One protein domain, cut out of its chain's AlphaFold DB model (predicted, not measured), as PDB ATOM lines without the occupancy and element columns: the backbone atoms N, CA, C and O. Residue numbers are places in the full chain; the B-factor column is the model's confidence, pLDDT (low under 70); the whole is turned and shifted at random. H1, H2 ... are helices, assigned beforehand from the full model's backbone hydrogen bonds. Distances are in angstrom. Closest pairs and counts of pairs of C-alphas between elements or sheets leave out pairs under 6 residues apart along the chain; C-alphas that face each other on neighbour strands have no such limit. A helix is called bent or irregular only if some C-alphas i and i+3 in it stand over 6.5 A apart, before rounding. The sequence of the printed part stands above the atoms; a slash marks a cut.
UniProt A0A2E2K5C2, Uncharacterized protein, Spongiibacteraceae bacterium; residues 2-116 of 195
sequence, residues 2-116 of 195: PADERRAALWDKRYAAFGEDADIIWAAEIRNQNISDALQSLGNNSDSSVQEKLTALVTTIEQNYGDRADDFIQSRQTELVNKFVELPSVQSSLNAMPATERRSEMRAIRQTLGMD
ATOM      1  N   PRO A   2       7.465 -46.089  -7.553       85.88
ATOM      2  CA  PRO A   2       6.869 -45.392  -8.693       85.88
ATOM      3  C   PRO A   2       5.352 -45.198  -8.554       85.88
ATOM      4  O   PRO A   2       4.684 -45.897  -7.790       85.88
ATOM      5  N   ALA A   3       4.795 -44.226  -9.281       80.19
ATOM      6  CA  ALA A   3       3.366 -43.912  -9.219       80.19
ATOM      7  C   ALA A   3       2.480 -45.107  -9.617       80.19
ATOM      8  O   ALA A   3       1.469 -45.347  -8.961       80.19
ATOM      9  N   ASP A   4       2.902 -45.882 -10.613       81.25
ATOM     10  CA  ASP A   4       2.149 -47.028 -11.135       81.25
ATOM     11  C   ASP A   4       2.133 -48.198 -10.151       81.25
ATOM     12  O   ASP A   4       1.080 -48.770  -9.888       81.25
ATOM     13  N   GLU A   5       3.264 -48.475  -9.497       85.50
ATOM     14  CA  GLU A   5       3.344 -49.491  -8.439       85.50
ATOM     15  C   GLU A   5       2.466 -49.135  -7.233       85.50
ATOM     16  O   GLU A   5       1.801 -49.999  -6.664       85.50
ATOM     17  N   ARG A   6       2.410 -47.849  -6.853       87.19
ATOM     18  CA  ARG A   6       1.502 -47.392  -5.787       87.19
ATOM     19  C   ARG A   6       0.034 -47.553  -6.185       87.19
ATOM     20  O   ARG A   6      -0.778 -47.906  -5.332       87.19
ATOM     21  N   ARG A   7      -0.303 -47.292  -7.453       85.00
ATOM     22  CA  ARG A   7      -1.662 -47.471  -7.990       85.00
ATOM     23  C   ARG A   7      -2.073 -48.941  -7.989       85.00
ATOM     24  O   ARG A   7      -3.152 -49.248  -7.492       85.00
ATOM     25  N   ALA A   8      -1.210 -49.831  -8.477       88.12
ATOM     26  CA  ALA A   8      -1.468 -51.270  -8.487       88.12
ATOM     27  C   ALA A   8      -1.704 -51.804  -7.066       88.12
ATOM     28  O   ALA A   8      -2.743 -52.395  -6.792       88.12
ATOM     29  N   ALA A   9      -0.820 -51.462  -6.121       92.25
ATOM     30  CA  ALA A   9      -0.961 -51.882  -4.728       92.25
ATOM     31  C   ALA A   9      -2.248 -51.357  -4.059       92.25
ATOM     32  O   ALA A   9      -2.823 -52.026  -3.199       92.25
ATOM     33  N   LEU A  10      -2.718 -50.158  -4.430       92.56
ATOM     34  CA  LEU A  10      -3.993 -49.627  -3.946       92.56
ATOM     35  C   LEU A  10      -5.181 -50.432  -4.490       92.56
ATOM     36  O   LEU A  10      -6.099 -50.743  -3.730       92.56
ATOM     37  N   TRP A  11      -5.163 -50.779  -5.777       91.81
ATOM     38  CA  TRP A  11      -6.197 -51.610  -6.391       91.81
ATOM     39  C   TRP A  11      -6.223 -53.021  -5.806       91.81
ATOM     40  O   TRP A  11      -7.302 -53.492  -5.456       91.81
ATOM     41  N   ASP A  12      -5.065 -53.628  -5.544       94.31
ATOM     42  CA  ASP A  12      -4.984 -54.920  -4.851       94.31
ATOM     43  C   ASP A  12      -5.666 -54.871  -3.479       94.31
ATOM     44  O   ASP A  12      -6.391 -55.788  -3.095       94.31
ATOM     45  N   LYS A  13      -5.487 -53.772  -2.730       95.88
ATOM     46  CA  LYS A  13      -6.172 -53.572  -1.445       95.88
ATOM     47  C   LYS A  13      -7.678 -53.386  -1.603       95.88
ATOM     48  O   LYS A  13      -8.420 -53.866  -0.750       95.88
ATOM     49  N   ARG A  14      -8.130 -52.714  -2.665       95.56
ATOM     50  CA  ARG A  14      -9.560 -52.546  -2.967       95.56
ATOM     51  C   ARG A  14     -10.204 -53.889  -3.302       95.56
ATOM     52  O   ARG A  14     -11.181 -54.243  -2.654       95.56
ATOM     53  N   TYR A  15      -9.616 -54.672  -4.204       95.00
ATOM     54  CA  TYR A  15     -10.124 -56.007  -4.530       95.00
ATOM     55  C   TYR A  15     -10.062 -56.959  -3.333       95.00
ATOM     56  O   TYR A  15     -11.011 -57.699  -3.092       95.00
ATOM     57  N   ALA A  16      -9.003 -56.907  -2.519       96.38
ATOM     58  CA  ALA A  16      -8.918 -57.728  -1.310       96.38
ATOM     59  C   ALA A  16     -10.009 -57.400  -0.275       96.38
ATOM     60  O   ALA A  16     -10.403 -58.277   0.490       96.38
ATOM     61  N   ALA A  17     -10.474 -56.148  -0.222       95.81
ATOM     62  CA  ALA A  17     -11.483 -55.704   0.737       95.81
ATOM     63  C   ALA A  17     -12.924 -55.818   0.213       95.81
ATOM     64  O   ALA A  17     -13.826 -56.086   1.003       95.81
ATOM     65  N   PHE A  18     -13.143 -55.612  -1.087       95.75
ATOM     66  CA  PHE A  18     -14.480 -55.462  -1.676       95.75
ATOM     67  C   PHE A  18     -14.779 -56.461  -2.801       95.75
ATOM     68  O   PHE A  18     -15.895 -56.484  -3.304       95.75
ATOM     69  N   GLY A  19     -13.822 -57.302  -3.199       94.00
ATOM     70  CA  GLY A  19     -13.995 -58.203  -4.339       94.00
ATOM     71  C   GLY A  19     -14.329 -57.430  -5.619       94.00
ATOM     72  O   GLY A  19     -13.826 -56.327  -5.829       94.00
ATOM     73  N   GLU A  20     -15.194 -57.998  -6.457       91.31
ATOM     74  CA  GLU A  20     -15.628 -57.395  -7.729       91.31
ATOM     75  C   GLU A  20     -16.419 -56.086  -7.543       91.31
ATOM     76  O   GLU A  20     -16.399 -55.223  -8.420       91.31
ATOM     77  N   ASP A  21     -17.029 -55.858  -6.371       94.69
ATOM     78  CA  ASP A  21     -17.737 -54.601  -6.083       94.69
ATOM     79  C   ASP A  21     -16.796 -53.388  -6.087       94.69
ATOM     80  O   ASP A  21     -17.249 -52.247  -6.228       94.69
ATOM     81  N   ALA A  22     -15.479 -53.604  -5.980       92.81
ATOM     82  CA  ALA A  22     -14.489 -52.546  -6.121       92.81
ATOM     83  C   ALA A  22     -14.649 -51.772  -7.444       92.81
ATOM     84  O   ALA A  22     -14.544 -50.542  -7.457       92.81
ATOM     85  N   ASP A  23     -14.976 -52.451  -8.542       89.62
ATOM     86  CA  ASP A  23     -15.130 -51.801  -9.847       89.62
ATOM     87  C   ASP A  23     -16.334 -50.859  -9.885       89.62
ATOM     88  O   ASP A  23     -16.293 -49.800 -10.513       89.62
ATOM     89  N   ILE A  24     -17.391 -51.196  -9.146       91.81
ATOM     90  CA  ILE A  24     -18.598 -50.377  -9.029       91.81
ATOM     91  C   ILE A  24     -18.337 -49.193  -8.092       91.81
ATOM     92  O   ILE A  24     -18.631 -48.046  -8.443       91.81
ATOM     93  N   ILE A  25     -17.745 -49.451  -6.920       92.06
ATOM     94  CA  ILE A  25     -17.473 -48.435  -5.890       92.06
ATOM     95  C   ILE A  25     -16.530 -47.351  -6.430       92.06
ATOM     96  O   ILE A  25     -16.746 -46.161  -6.187       92.06
ATOM     97  N   TRP A  26     -15.508 -47.741  -7.195       94.38
ATOM     98  CA  TRP A  26     -14.499 -46.829  -7.743       94.38
ATOM     99  C   TRP A  26     -14.651 -46.567  -9.244       94.38
ATOM    100  O   TRP A  26     -13.727 -46.046  -9.867       94.38
ATOM    101  N   ALA A  27     -15.828 -46.815  -9.826       90.31
ATOM    102  CA  ALA A  27     -16.068 -46.638 -11.260       90.31
ATOM    103  C   ALA A  27     -15.691 -45.233 -11.778       90.31
ATOM    104  O   ALA A  27     -15.216 -45.077 -12.900       90.31
ATOM    105  N   ALA A  28     -15.897 -44.185 -10.971       88.62
ATOM    106  CA  ALA A  28     -15.500 -42.822 -11.333       88.62
ATOM    107  C   ALA A  28     -13.975 -42.635 -11.387       88.62
ATOM    108  O   ALA A  28     -13.477 -41.949 -12.278       88.62
ATOM    109  N   GLU A  29     -13.243 -43.268 -10.469       90.62
ATOM    110  CA  GLU A  29     -11.779 -43.242 -10.445       90.62
ATOM    111  C   GLU A  29     -11.213 -43.978 -11.661       90.62
ATOM    112  O   GLU A  29     -10.338 -43.444 -12.333       90.62
ATOM    113  N   ILE A  30     -11.777 -45.146 -11.995       90.19
ATOM    114  CA  ILE A  30     -11.403 -45.919 -13.192       90.19
ATOM    115  C   ILE A  30     -11.576 -45.064 -14.450       90.19
ATOM    116  O   ILE A  30     -10.645 -44.930 -15.238       90.19
ATOM    117  N   ARG A  31     -12.739 -44.418 -14.623       92.06
ATOM    118  CA  ARG A  31     -12.992 -43.559 -15.793       92.06
ATOM    119  C   ARG A  31     -12.008 -42.395 -15.892       92.06
ATOM    120  O   ARG A  31     -11.500 -42.107 -16.973       92.06
ATOM    121  N   ASN A  32     -11.727 -41.720 -14.777       89.00
ATOM    122  CA  ASN A  32     -10.763 -40.619 -14.752       89.00
ATOM    123  C   ASN A  32      -9.341 -41.102 -15.052       89.00
ATOM    124  O   ASN A  32      -8.597 -40.423 -15.763       89.00
ATOM    125  N   GLN A  33      -8.977 -42.276 -14.536       89.50
ATOM    126  CA  GLN A  33      -7.693 -42.903 -14.803       89.50
ATOM    127  C   GLN A  33      -7.548 -43.242 -16.289       89.50
ATOM    128  O   GLN A  33      -6.546 -42.864 -16.886       89.50
ATOM    129  N   ASN A  34      -8.567 -43.838 -16.907       92.69
ATOM    130  CA  ASN A  34      -8.549 -44.169 -18.331       92.69
ATOM    131  C   ASN A  34      -8.338 -42.927 -19.212       92.69
ATOM    132  O   ASN A  34      -7.537 -42.961 -20.141       92.69
ATOM    133  N   ILE A  35      -8.992 -41.804 -18.891       93.25
ATOM    134  CA  ILE A  35      -8.765 -40.533 -19.600       93.25
ATOM    135  C   ILE A  35      -7.331 -40.028 -19.384       93.25
ATOM    136  O   ILE A  35      -6.689 -39.572 -20.328       93.25
ATOM    137  N   SER A  36      -6.817 -40.093 -18.153       91.56
ATOM    138  CA  SER A  36      -5.450 -39.657 -17.841       91.56
ATOM    139  C   SER A  36      -4.396 -40.491 -18.570       91.56
ATOM    140  O   SER A  36      -3.457 -39.935 -19.138       91.56
ATOM    141  N   ASP A  37      -4.555 -41.813 -18.569       93.12
ATOM    142  CA  ASP A  37      -3.635 -42.745 -19.216       93.12
ATOM    143  C   ASP A  37      -3.700 -42.575 -20.753       93.12
ATOM    144  O   ASP A  37      -2.663 -42.565 -21.423       93.12
ATOM    145  N   ALA A  38      -4.888 -42.309 -21.318       94.25
ATOM    146  CA  ALA A  38      -5.038 -41.951 -22.730       94.25
ATOM    147  C   ALA A  38      -4.324 -40.635 -23.076       94.25
ATOM    148  O   ALA A  38      -3.548 -40.595 -24.027       94.25
ATOM    149  N   LEU A  39      -4.506 -39.571 -22.285       94.19
ATOM    150  CA  LEU A  39      -3.795 -38.300 -22.479       94.19
ATOM    151  C   LEU A  39      -2.272 -38.490 -22.440       94.19
ATOM    152  O   LEU A  39      -1.562 -37.938 -23.281       94.19
ATOM    153  N   GLN A  40      -1.765 -39.303 -21.510       93.88
ATOM    154  CA  GLN A  40      -0.340 -39.623 -21.432       93.88
ATOM    155  C   GLN A  40       0.151 -40.354 -22.691       93.88
ATOM    156  O   GLN A  40       1.200 -40.005 -23.234       93.88
ATOM    157  N   SER A  41      -0.611 -41.333 -23.185       93.88
ATOM    158  CA  SER A  41      -0.293 -42.050 -24.425       93.88
ATOM    159  C   SER A  41      -0.249 -41.107 -25.635       93.88
ATOM    160  O   SER A  41       0.735 -41.088 -26.377       93.88
ATOM    161  N   LEU A  42      -1.260 -40.245 -25.783       94.69
ATOM    162  CA  LEU A  42      -1.345 -39.253 -26.861       94.69
ATOM    163  C   LEU A  42      -0.201 -38.231 -26.801       94.69
ATOM    164  O   LEU A  42       0.338 -37.833 -27.837       94.69
ATOM    165  N   GLY A  43       0.203 -37.833 -25.593       92.44
ATOM    166  CA  GLY A  43       1.327 -36.926 -25.372       92.44
ATOM    167  C   GLY A  43       2.682 -37.501 -25.786       92.44
ATOM    168  O   GLY A  43       3.556 -36.730 -26.177       92.44
ATOM    169  N   ASN A  44       2.830 -38.829 -25.759       92.19
ATOM    170  CA  ASN A  44       4.050 -39.536 -26.154       92.19
ATOM    171  C   ASN A  44       4.064 -39.959 -27.632       92.19
ATOM    172  O   ASN A  44       5.127 -40.261 -28.167       92.19
ATOM    173  N   ASN A  45       2.908 -39.984 -28.298       91.06
ATOM    174  CA  ASN A  45       2.797 -40.330 -29.713       91.06
ATOM    175  C   ASN A  45       3.084 -39.101 -30.599       91.06
ATOM    176  O   ASN A  45       2.287 -38.162 -30.657       91.06
ATOM    177  N   SER A  46       4.215 -39.093 -31.306       86.06
ATOM    178  CA  SER A  46       4.591 -38.030 -32.251       86.06
ATOM    179  C   SER A  46       3.996 -38.189 -33.648       86.06
ATOM    180  O   SER A  46       3.951 -37.208 -34.385       86.06
ATOM    181  N   ASP A  47       3.545 -39.389 -34.000       89.19
ATOM    182  CA  ASP A  47       3.294 -39.773 -35.392       89.19
ATOM    183  C   ASP A  47       1.868 -39.431 -35.839       89.19
ATOM    184  O   ASP A  47       1.613 -39.255 -37.027       89.19
ATOM    185  N   SER A  48       0.943 -39.294 -34.885       91.12
ATOM    186  CA  SER A  48      -0.438 -38.882 -35.148       91.12
ATOM    187  C   SER A  48      -0.607 -37.362 -35.194       91.12
ATOM    188  O   SER A  48       0.012 -36.616 -34.418       91.12
ATOM    189  N   SER A  49      -1.517 -36.907 -36.055       94.62
ATOM    190  CA  SER A  49      -1.915 -35.502 -36.153       94.62
ATOM    191  C   SER A  49      -2.632 -35.018 -34.887       94.62
ATOM    192  O   SER A  49      -3.056 -35.804 -34.031       94.62
ATOM    193  N   VAL A  50      -2.775 -33.698 -34.747       96.31
ATOM    194  CA  VAL A  50      -3.494 -33.097 -33.614       96.31
ATOM    195  C   VAL A  50      -4.961 -33.538 -33.618       96.31
ATOM    196  O   VAL A  50      -5.469 -33.966 -32.584       96.31
ATOM    197  N   GLN A  51      -5.624 -33.551 -34.775       96.06
ATOM    198  CA  GLN A  51      -7.013 -33.999 -34.901       96.06
ATOM    199  C   GLN A  51      -7.193 -35.489 -34.621       96.06
ATOM    200  O   GLN A  51      -8.173 -35.872 -33.983       96.06
ATOM    201  N   GLU A  52      -6.268 -36.342 -35.063       96.50
ATOM    202  CA  GLU A  52      -6.316 -37.778 -34.755       96.50
ATOM    203  C   GLU A  52      -6.218 -38.014 -33.245       96.50
ATOM    204  O   GLU A  52      -6.995 -38.785 -32.681       96.50
ATOM    205  N   LYS A  53      -5.322 -37.286 -32.566       97.38
ATOM    206  CA  LYS A  53      -5.196 -37.347 -31.103       97.38
ATOM    207  C   LYS A  53      -6.446 -36.840 -30.397       97.38
ATOM    208  O   LYS A  53      -6.873 -37.432 -29.410       97.38
ATOM    209  N   LEU A  54      -7.033 -35.757 -30.897       97.38
ATOM    210  CA  LEU A  54      -8.261 -35.199 -30.341       97.38
ATOM    211  C   LEU A  54      -9.429 -36.176 -30.489       97.38
ATOM    212  O   LEU A  54     -10.174 -36.394 -29.540       97.38
ATOM    213  N   THR A  55      -9.536 -36.811 -31.655       96.75
ATOM    214  CA  THR A  55     -10.541 -37.843 -31.930       96.75
ATOM    215  C   THR A  55     -10.360 -39.020 -30.977       96.75
ATOM    216  O   THR A  55     -11.315 -39.435 -30.335       96.75
ATOM    217  N   ALA A  56      -9.128 -39.503 -30.790       96.31
ATOM    218  CA  ALA A  56      -8.836 -40.577 -29.842       96.31
ATOM    219  C   ALA A  56      -9.208 -40.214 -28.389       96.31
ATOM    220  O   ALA A  56      -9.715 -41.066 -27.652       96.31
ATOM    221  N   LEU A  57      -9.005 -38.958 -27.973       96.88
ATOM    222  CA  LEU A  57      -9.447 -38.473 -26.663       96.88
ATOM    223  C   LEU A  57     -10.977 -38.503 -26.536       96.88
ATOM    224  O   LEU A  57     -11.482 -39.024 -25.544       96.88
ATOM    225  N   VAL A  58     -11.704 -37.979 -27.527       96.81
ATOM    226  CA  VAL A  58     -13.178 -37.977 -27.531       96.81
ATOM    227  C   VAL A  58     -13.714 -39.407 -27.499       96.81
ATOM    228  O   VAL A  58     -14.490 -39.735 -26.606       96.81
ATOM    229  N   THR A  59     -13.196 -40.297 -28.349       96.69
ATOM    230  CA  THR A  59     -13.546 -41.726 -28.345       96.69
ATOM    231  C   THR A  59     -13.293 -42.374 -26.983       96.69
ATOM    232  O   THR A  59     -14.099 -43.172 -26.509       96.69
ATOM    233  N   THR A  60     -12.191 -42.027 -26.306       96.44
ATOM    234  CA  THR A  60     -11.912 -42.535 -24.952       96.44
ATOM    235  C   THR A  60     -12.968 -42.058 -23.955       96.44
ATOM    236  O   THR A  60     -13.411 -42.833 -23.107       96.44
ATOM    237  N   ILE A  61     -13.391 -40.795 -24.038       96.12
ATOM    238  CA  ILE A  61     -14.445 -40.252 -23.174       96.12
ATOM    239  C   ILE A  61     -15.771 -40.974 -23.446       96.12
ATOM    240  O   ILE A  61     -16.404 -41.433 -22.496       96.12
ATOM    241  N   GLU A  62     -16.148 -41.151 -24.712       96.12
ATOM    242  CA  GLU A  62     -17.355 -41.877 -25.128       96.12
ATOM    243  C   GLU A  62     -17.371 -43.318 -24.609       96.12
ATOM    244  O   GLU A  62     -18.349 -43.748 -24.001       96.12
ATOM    245  N   GLN A  63     -16.261 -44.047 -24.741       94.88
ATOM    246  CA  GLN A  63     -16.134 -45.416 -24.228       94.88
ATOM    247  C   GLN A  63     -16.288 -45.504 -22.704       94.88
ATOM    248  O   GLN A  63     -16.773 -46.508 -22.186       94.88
ATOM    249  N   ASN A  64     -15.868 -44.467 -21.975       93.62
ATOM    250  CA  ASN A  64     -15.906 -44.456 -20.516       93.62
ATOM    251  C   ASN A  64     -17.235 -43.934 -19.955       93.62
ATOM    252  O   ASN A  64     -17.663 -44.385 -18.893       93.62
ATOM    253  N   TYR A  65     -17.879 -42.979 -20.625       92.44
ATOM    254  CA  TYR A  65     -19.061 -42.282 -20.108       92.44
ATOM    255  C   TYR A  65     -20.364 -42.631 -20.840       92.44
ATOM    256  O   TYR A  65     -21.433 -42.351 -20.289       92.44
ATOM    257  N   GLY A  66     -20.296 -43.283 -22.006       93.31
ATOM    258  CA  GLY A  66     -21.456 -43.664 -22.814       93.31
ATOM    259  C   GLY A  66     -22.346 -42.459 -23.105       93.31
ATOM    260  O   GLY A  66     -21.851 -41.388 -23.444       93.31
ATOM    261  N   ASP A  67     -23.645 -42.601 -22.850       93.12
ATOM    262  CA  ASP A  67     -24.648 -41.541 -23.039       93.12
ATOM    263  C   ASP A  67     -24.361 -40.249 -22.243       93.12
ATOM    264  O   ASP A  67     -24.928 -39.204 -22.538       93.12
ATOM    265  N   ARG A  68     -23.482 -40.295 -21.229       93.50
ATOM    266  CA  ARG A  68     -23.080 -39.121 -20.428       93.50
ATOM    267  C   ARG A  68     -21.797 -38.449 -20.921       93.50
ATOM    268  O   ARG A  68     -21.272 -37.577 -20.227       93.50
ATOM    269  N   ALA A  69     -21.243 -38.879 -22.052       94.19
ATOM    270  CA  ALA A  69     -20.009 -38.317 -22.594       94.19
ATOM    271  C   ALA A  69     -20.151 -36.823 -22.910       94.19
ATOM    272  O   ALA A  69     -19.303 -36.034 -22.492       94.19
ATOM    273  N   ASP A  70     -21.259 -36.426 -23.539       93.75
ATOM    274  CA  ASP A  70     -21.534 -35.027 -23.877       93.75
ATOM    275  C   ASP A  70     -21.621 -34.146 -22.625       93.75
ATOM    276  O   ASP A  70     -20.942 -33.121 -22.541       93.75
ATOM    277  N   ASP A  71     -22.368 -34.582 -21.605       94.75
ATOM    278  CA  ASP A  71     -22.466 -33.884 -20.316       94.75
ATOM    279  C   ASP A  71     -21.090 -33.744 -19.644       94.75
ATOM    280  O   ASP A  71     -20.738 -32.693 -19.093       94.75
ATOM    281  N   PHE A  72     -20.276 -34.805 -19.698       94.06
ATOM    282  CA  PHE A  72     -18.923 -34.787 -19.156       94.06
ATOM    283  C   PHE A  72     -18.047 -33.759 -19.882       94.06
ATOM    284  O   PHE A  72     -17.403 -32.946 -19.215       94.06
ATOM    285  N   ILE A  73     -18.058 -33.749 -21.220       94.88
ATOM    286  CA  ILE A  73     -17.300 -32.789 -22.031       94.88
ATOM    287  C   ILE A  73     -17.763 -31.365 -21.724       94.88
ATOM    288  O   ILE A  73     -16.931 -30.522 -21.387       94.88
ATOM    289  N   GLN A  74     -19.071 -31.101 -21.748       94.12
ATOM    290  CA  GLN A  74     -19.642 -29.776 -21.483       94.12
ATOM    291  C   GLN A  74     -19.282 -29.243 -20.093       94.12
ATOM    292  O   GLN A  74     -18.952 -28.067 -19.941       94.12
ATOM    293  N   SER A  75     -19.263 -30.104 -19.075       94.06
ATOM    294  CA  SER A  75     -18.889 -29.694 -17.716       94.06
ATOM    295  C   SER A  75     -17.390 -29.401 -17.539       94.06
ATOM    296  O   SER A  75     -17.002 -28.787 -16.544       94.06
ATOM    297  N   ARG A  76     -16.531 -29.833 -18.478       93.56
ATOM    298  CA  ARG A  76     -15.059 -29.804 -18.350       93.56
ATOM    299  C   ARG A  76     -14.321 -29.248 -19.567       93.56
ATOM    300  O   ARG A  76     -13.109 -29.432 -19.669       93.56
ATOM    301  N   GLN A  77     -14.996 -28.530 -20.460       93.31
ATOM    302  CA  GLN A  77     -14.434 -28.070 -21.740       93.31
ATOM    303  C   GLN A  77     -13.071 -27.385 -21.584       93.31
ATOM    304  O   GLN A  77     -12.102 -27.759 -22.237       93.31
ATOM    305  N   THR A  78     -12.963 -26.413 -20.673       91.62
ATOM    306  CA  THR A  78     -11.708 -25.683 -20.436       91.62
ATOM    307  C   THR A  78     -10.606 -26.584 -19.880       91.62
ATOM    308  O   THR A  78      -9.455 -26.461 -20.286       91.62
ATOM    309  N   GLU A  79     -10.942 -27.502 -18.972       93.94
ATOM    310  CA  GLU A  79      -9.977 -28.453 -18.414       93.94
ATOM    311  C   GLU A  79      -9.445 -29.391 -19.505       93.94
ATOM    312  O   GLU A  79      -8.234 -29.587 -19.603       93.94
ATOM    313  N   LEU A  80     -10.338 -29.930 -20.339       95.25
ATOM    314  CA  LEU A  80      -9.993 -30.839 -21.432       95.25
ATOM    315  C   LEU A  80      -9.145 -30.140 -22.494       95.25
ATOM    316  O   LEU A  80      -8.101 -30.675 -22.864       95.25
ATOM    317  N   VAL A  81      -9.526 -28.928 -22.917       95.69
ATOM    318  CA  VAL A  81      -8.725 -28.111 -23.844       95.69
ATOM    319  C   VAL A  81      -7.332 -27.879 -23.272       95.69
ATOM    320  O   VAL A  81      -6.346 -28.137 -23.957       95.69
ATOM    321  N   ASN A  82      -7.230 -27.437 -22.015       94.56
ATOM    322  CA  ASN A  82      -5.937 -27.147 -21.401       94.56
ATOM    323  C   ASN A  82      -5.069 -28.402 -21.315       94.56
ATOM    324  O   ASN A  82      -3.927 -28.383 -21.759       94.56
ATOM    325  N   LYS A  83      -5.607 -29.517 -20.806       95.12
ATOM    326  CA  LYS A  83      -4.861 -30.778 -20.705       95.12
ATOM    327  C   LYS A  83      -4.400 -31.283 -22.069       95.12
ATOM    328  O   LYS A  83      -3.258 -31.716 -22.183       95.12
ATOM    329  N   PHE A  84      -5.262 -31.213 -23.081       96.81
ATOM    330  CA  PHE A  84      -4.950 -31.665 -24.432       96.81
ATOM    331  C   PHE A  84      -3.891 -30.786 -25.109       96.81
ATOM    332  O   PHE A  84      -2.905 -31.294 -25.636       96.81
ATOM    333  N   VAL A  85      -4.055 -29.463 -25.052       96.31
ATOM    334  CA  VAL A  85      -3.101 -28.518 -25.645       96.31
ATOM    335  C   VAL A  85      -1.757 -28.578 -24.924       96.31
ATOM    336  O   VAL A  85      -0.726 -28.423 -25.564       96.31
ATOM    337  N   GLU A  86      -1.727 -28.842 -23.616       95.50
ATOM    338  CA  GLU A  86      -0.489 -28.974 -22.838       95.50
ATOM    339  C   GLU A  86       0.313 -30.252 -23.125       95.50
ATOM    340  O   GLU A  86       1.454 -30.352 -22.666       95.50
ATOM    341  N   LEU A  87      -0.237 -31.207 -23.883       96.19
ATOM    342  CA  LEU A  87       0.483 -32.421 -24.254       96.19
ATOM    343  C   LEU A  87       1.754 -32.077 -25.053       96.19
ATOM    344  O   LEU A  87       1.672 -31.300 -26.007       96.19
ATOM    345  N   PRO A  88       2.920 -32.678 -24.739       95.56
ATOM    346  CA  PRO A  88       4.175 -32.357 -25.421       95.56
ATOM    347  C   PRO A  88       4.111 -32.527 -26.942       95.56
ATOM    348  O   PRO A  88       4.566 -31.656 -27.683       95.56
ATOM    349  N   SER A  89       3.499 -33.616 -27.421       95.81
ATOM    350  CA  SER A  89       3.342 -33.864 -28.855       95.81
ATOM    351  C   SER A  89       2.446 -32.821 -29.538       95.81
ATOM    352  O   SER A  89       2.748 -32.400 -30.651       95.81
ATOM    353  N   VAL A  90       1.393 -32.344 -28.864       97.00
ATOM    354  CA  VAL A  90       0.495 -31.293 -29.371       97.00
ATOM    355  C   VAL A  90       1.198 -29.935 -29.369       97.00
ATOM    356  O   VAL A  90       1.156 -29.231 -30.373       97.00
ATOM    357  N   GLN A  91       1.920 -29.587 -28.297       96.25
ATOM    358  CA  GLN A  91       2.750 -28.377 -28.252       96.25
ATOM    359  C   GLN A  91       3.781 -28.347 -29.380       96.25
ATOM    360  O   GLN A  91       3.990 -27.295 -29.981       96.25
ATOM    361  N   SER A  92       4.416 -29.484 -29.677       95.31
ATOM    362  CA  SER A  92       5.367 -29.600 -30.784       95.31
ATOM    363  C   SER A  92       4.697 -29.293 -32.128       95.31
ATOM    364  O   SER A  92       5.146 -28.400 -32.846       95.31
ATOM    365  N   SER A  93       3.566 -29.947 -32.424       95.94
ATOM    366  CA  SER A  93       2.805 -29.711 -33.658       95.94
ATOM    367  C   SER A  93       2.340 -28.258 -33.788       95.94
ATOM    368  O   SER A  93       2.560 -27.639 -34.824       95.94
ATOM    369  N   LEU A  94       1.765 -27.675 -32.731       95.81
ATOM    370  CA  LEU A  94       1.273 -26.292 -32.756       95.81
ATOM    371  C   LEU A  94       2.407 -25.269 -32.926       95.81
ATOM    372  O   LEU A  94       2.228 -24.252 -33.595       95.81
ATOM    373  N   ASN A  95       3.581 -25.513 -32.335       94.06
ATOM    374  CA  ASN A  95       4.741 -24.638 -32.515       94.06
ATOM    375  C   ASN A  95       5.333 -24.720 -33.931       94.06
ATOM    376  O   ASN A  95       5.881 -23.727 -34.403       94.06
ATOM    377  N   ALA A  96       5.208 -25.864 -34.609       94.06
ATOM    378  CA  ALA A  96       5.661 -26.032 -35.990       94.06
ATOM    379  C   ALA A  96       4.736 -25.353 -37.020       94.06
ATOM    380  O   ALA A  96       5.159 -25.088 -38.145       94.06
ATOM    381  N   MET A  97       3.488 -25.059 -36.645       94.25
ATOM    382  CA  MET A  97       2.507 -24.418 -37.522       94.25
ATOM    383  C   MET A  97       2.738 -22.900 -37.656       94.25
ATOM    384  O   MET A  97       3.010 -22.211 -36.661       94.25
ATOM    385  N   PRO A  98       2.518 -22.326 -38.856       91.94
ATOM    386  CA  PRO A  98       2.326 -20.891 -39.029       91.94
ATOM    387  C   PRO A  98       1.178 -20.363 -38.161       91.94
ATOM    388  O   PRO A  98       0.226 -21.077 -37.854       91.94
ATOM    389  N   ALA A  99       1.218 -19.077 -37.803       90.00
ATOM    390  CA  ALA A  99       0.245 -18.486 -36.878       90.00
ATOM    391  C   ALA A  99      -1.221 -18.632 -37.337       90.00
ATOM    392  O   ALA A  99      -2.099 -18.898 -36.523       90.00
ATOM    393  N   THR A 100      -1.498 -18.487 -38.635       90.81
ATOM    394  CA  THR A 100      -2.852 -18.648 -39.196       90.81
ATOM    395  C   THR A 100      -3.366 -20.078 -39.062       90.81
ATOM    396  O   THR A 100      -4.492 -20.283 -38.616       90.81
ATOM    397  N   GLU A 101      -2.533 -21.060 -39.405       94.62
ATOM    398  CA  GLU A 101      -2.860 -22.482 -39.297       94.62
ATOM    399  C   GLU A 101      -3.030 -22.891 -37.834       94.62
ATOM    400  O   GLU A 101      -4.054 -23.465 -37.475       94.62
ATOM    401  N   ARG A 102      -2.109 -22.471 -36.957       94.88
ATOM    402  CA  ARG A 102      -2.208 -22.699 -35.511       94.88
ATOM    403  C   ARG A 102      -3.515 -22.156 -34.931       94.88
ATOM    404  O   ARG A 102      -4.119 -22.816 -34.092       94.88
ATOM    405  N   ARG A 103      -3.967 -20.967 -35.343       93.00
ATOM    406  CA  ARG A 103      -5.249 -20.410 -34.871       93.00
ATOM    407  C   ARG A 103      -6.441 -21.239 -35.340       93.00
ATOM    408  O   ARG A 103      -7.323 -21.520 -34.534       93.00
ATOM    409  N   SER A 104      -6.439 -21.666 -36.603       94.94
ATOM    410  CA  SER A 104      -7.470 -22.567 -37.132       94.94
ATOM    411  C   SER A 104      -7.504 -23.887 -36.360       94.94
ATOM    412  O   SER A 104      -8.575 -24.348 -35.970       94.94
ATOM    413  N   GLU A 105      -6.334 -24.457 -36.072       97.06
ATOM    414  CA  GLU A 105      -6.182 -25.683 -35.290       97.06
ATOM    415  C   GLU A 105      -6.734 -25.516 -33.868       97.06
ATOM    416  O   GLU A 105      -7.575 -26.284 -33.405       97.06
ATOM    417  N   MET A 106      -6.333 -24.444 -33.184       96.88
ATOM    418  CA  MET A 106      -6.795 -24.117 -31.836       96.88
ATOM    419  C   MET A 106      -8.305 -23.848 -31.777       96.88
ATOM    420  O   MET A 106      -8.945 -24.147 -30.764       96.88
ATOM    421  N   ARG A 107      -8.897 -23.291 -32.841       96.75
ATOM    422  CA  ARG A 107     -10.352 -23.138 -32.963       96.75
ATOM    423  C   ARG A 107     -11.033 -24.496 -33.130       96.75
ATOM    424  O   ARG A 107     -11.981 -24.774 -32.396       96.75
ATOM    425  N   ALA A 108     -10.514 -25.357 -34.004       97.00
ATOM    426  CA  ALA A 108     -11.041 -26.704 -34.224       97.00
ATOM    427  C   ALA A 108     -11.010 -27.555 -32.942       97.00
ATOM    428  O   ALA A 108     -12.011 -28.179 -32.602       97.00
ATOM    429  N   ILE A 109      -9.914 -27.510 -32.171       97.56
ATOM    430  CA  ILE A 109      -9.808 -28.211 -30.878       97.56
ATOM    431  C   ILE A 109     -10.945 -27.806 -29.935       97.56
ATOM    432  O   ILE A 109     -11.626 -28.654 -29.357       97.56
ATOM    433  N   ARG A 110     -11.155 -26.497 -29.775       97.12
ATOM    434  CA  ARG A 110     -12.176 -25.952 -28.874       97.12
ATOM    435  C   ARG A 110     -13.590 -26.274 -29.347       97.12
ATOM    436  O   ARG A 110     -14.441 -26.588 -28.519       97.12
ATOM    437  N   GLN A 111     -13.820 -26.229 -30.657       96.88
ATOM    438  CA  GLN A 111     -15.112 -26.544 -31.257       96.88
ATOM    439  C   GLN A 111     -15.478 -28.017 -31.050       96.88
ATOM    440  O   GLN A 111     -16.584 -28.311 -30.606       96.88
ATOM    441  N   THR A 112     -14.544 -28.938 -31.291       95.88
ATOM    442  CA  THR A 112     -14.750 -30.377 -31.051       95.88
ATOM    443  C   THR A 112     -15.033 -30.681 -29.580       95.88
ATOM    444  O   THR A 112     -15.813 -31.573 -29.274       95.88
ATOM    445  N   LEU A 113     -14.453 -29.911 -28.654       95.69
ATOM    446  CA  LEU A 113     -14.740 -30.019 -27.219       95.69
ATOM    447  C   LEU A 113     -15.994 -29.231 -26.789       95.69
ATOM    448  O   LEU A 113     -16.208 -29.001 -25.600       95.69
ATOM    449  N   GLY A 114     -16.840 -28.840 -27.744       94.50
ATOM    450  CA  GLY A 114     -18.191 -28.335 -27.510       94.50
ATOM    451  C   GLY A 114     -18.288 -26.854 -27.151       94.50
ATOM    452  O   GLY A 114     -19.342 -26.427 -26.675       94.50
ATOM    453  N   MET A 115     -17.224 -26.063 -27.325       95.56
ATOM    454  CA  MET A 115     -17.315 -24.618 -27.101       95.56
ATOM    455  C   MET A 115     -18.224 -23.963 -28.145       95.56
ATOM    456  O   MET A 115     -18.116 -24.240 -29.339       95.56
ATOM    457  N   ASP A 116     -19.096 -23.066 -27.685       95.62
ATOM    458  CA  ASP A 116     -19.983 -22.298 -28.555       95.62
ATOM    459  C   ASP A 116     -19.239 -21.217 -29.358       95.62
ATOM    460  O   ASP A 116     -18.117 -20.821 -29.037       95.62
TER     461      ASP A 116
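This is residues 2 to 116 of the 195 residues of an uncharacterized protein of Spongiibacteraceae bacterium (UniProt A0A2E2K5C2). A long helix, H4, folds back on itself as two arms, H4a and H4b, with H3 packed along H4a. The short helix H5 meets the end of H3 and turns back into H6, which runs beside the second half of H4b; at the other end of the long axis H1 and the short H2 form an extension, from which residues 2 to 10 and 16 to 21 stick out. The printed part has 115 residues with six named helices, H1 to H6 in chain order, and no named strand; the class is all helix. It is loose, with a radius of gyration of the C-alphas of 16.5 A and spans of 55 by 32 by 19 A.

H4, residues 50 to 85, was assigned as one helix by its hydrogen bonds but is bent: C-alphas 64 and 67 are 9.6 A apart. Its arms H4a, residues 50 to 64, and H4b, residues 67 to 85, touch, closest at the C-alphas of Glu 62 and Ala 69, 5.1 A, and run opposite ways at a tilt of 37 degrees, only just steep. H4b is itself irregular, with C-alphas 75 and 78 8.7 A apart and a kink of 81 degrees near residue 76. H3, residues 27 to 44, forms a helical hairpin with H4a, opposite ways at a shallow tilt of 16 degrees; the closest C-alphas, of Arg 31 and Asn 64, are 5.6 A apart. H6, residues 99 to 112, only just touches H4b, with 3 pairs of C-alphas within 8 A, through residues 77 to 81 of H4b and 109 to 110 of H6; the closest C-alphas, of Val 81 and Arg 110, are 6.5 A apart. H3, H4a, H4b and H6 are an up and down bundle, each running against the one before it. H5, residues 88 to 96, touches H3 only at their ends, closest at the C-alphas of Gly 43 and Ser 89, 5.1 A. H5 and H6 form a helical hairpin at a steep tilt of 41 degrees, but only just touch, with 3 pairs of C-alphas within 8 A; those of Leu 94 and Arg 102 are closest, 5.7 A. H1, residues 3 to 18, and H2, residues 21 to 25, touch only at the corner, and only just, with 3 pairs; the C-alphas of Tyr 15 and Ala 22 are closest, 5.8 A. H1 is apart from H3. Each O i to N i+4 pair is within hydrogen-bond range in H1, H2, H3, H4a, H5 and H6; in H4b 12 of 15 are.

H1 begins at C-alpha 3 (3.366, -43.912, -9.219) and is 22.6 A long. H3 is 26.0 A, H4a 21.3 A and H4b 25.3 A. H6, 20.0 A, ends at C-alpha 112 (-14.750, -30.377, -31.051).

The C-alphas of Ala 17 and Thr 100, the two farthest apart, are 55.2 A apart. The printed part has no cut, the five links are tight, and no printed residue is under 70 in pLDDT.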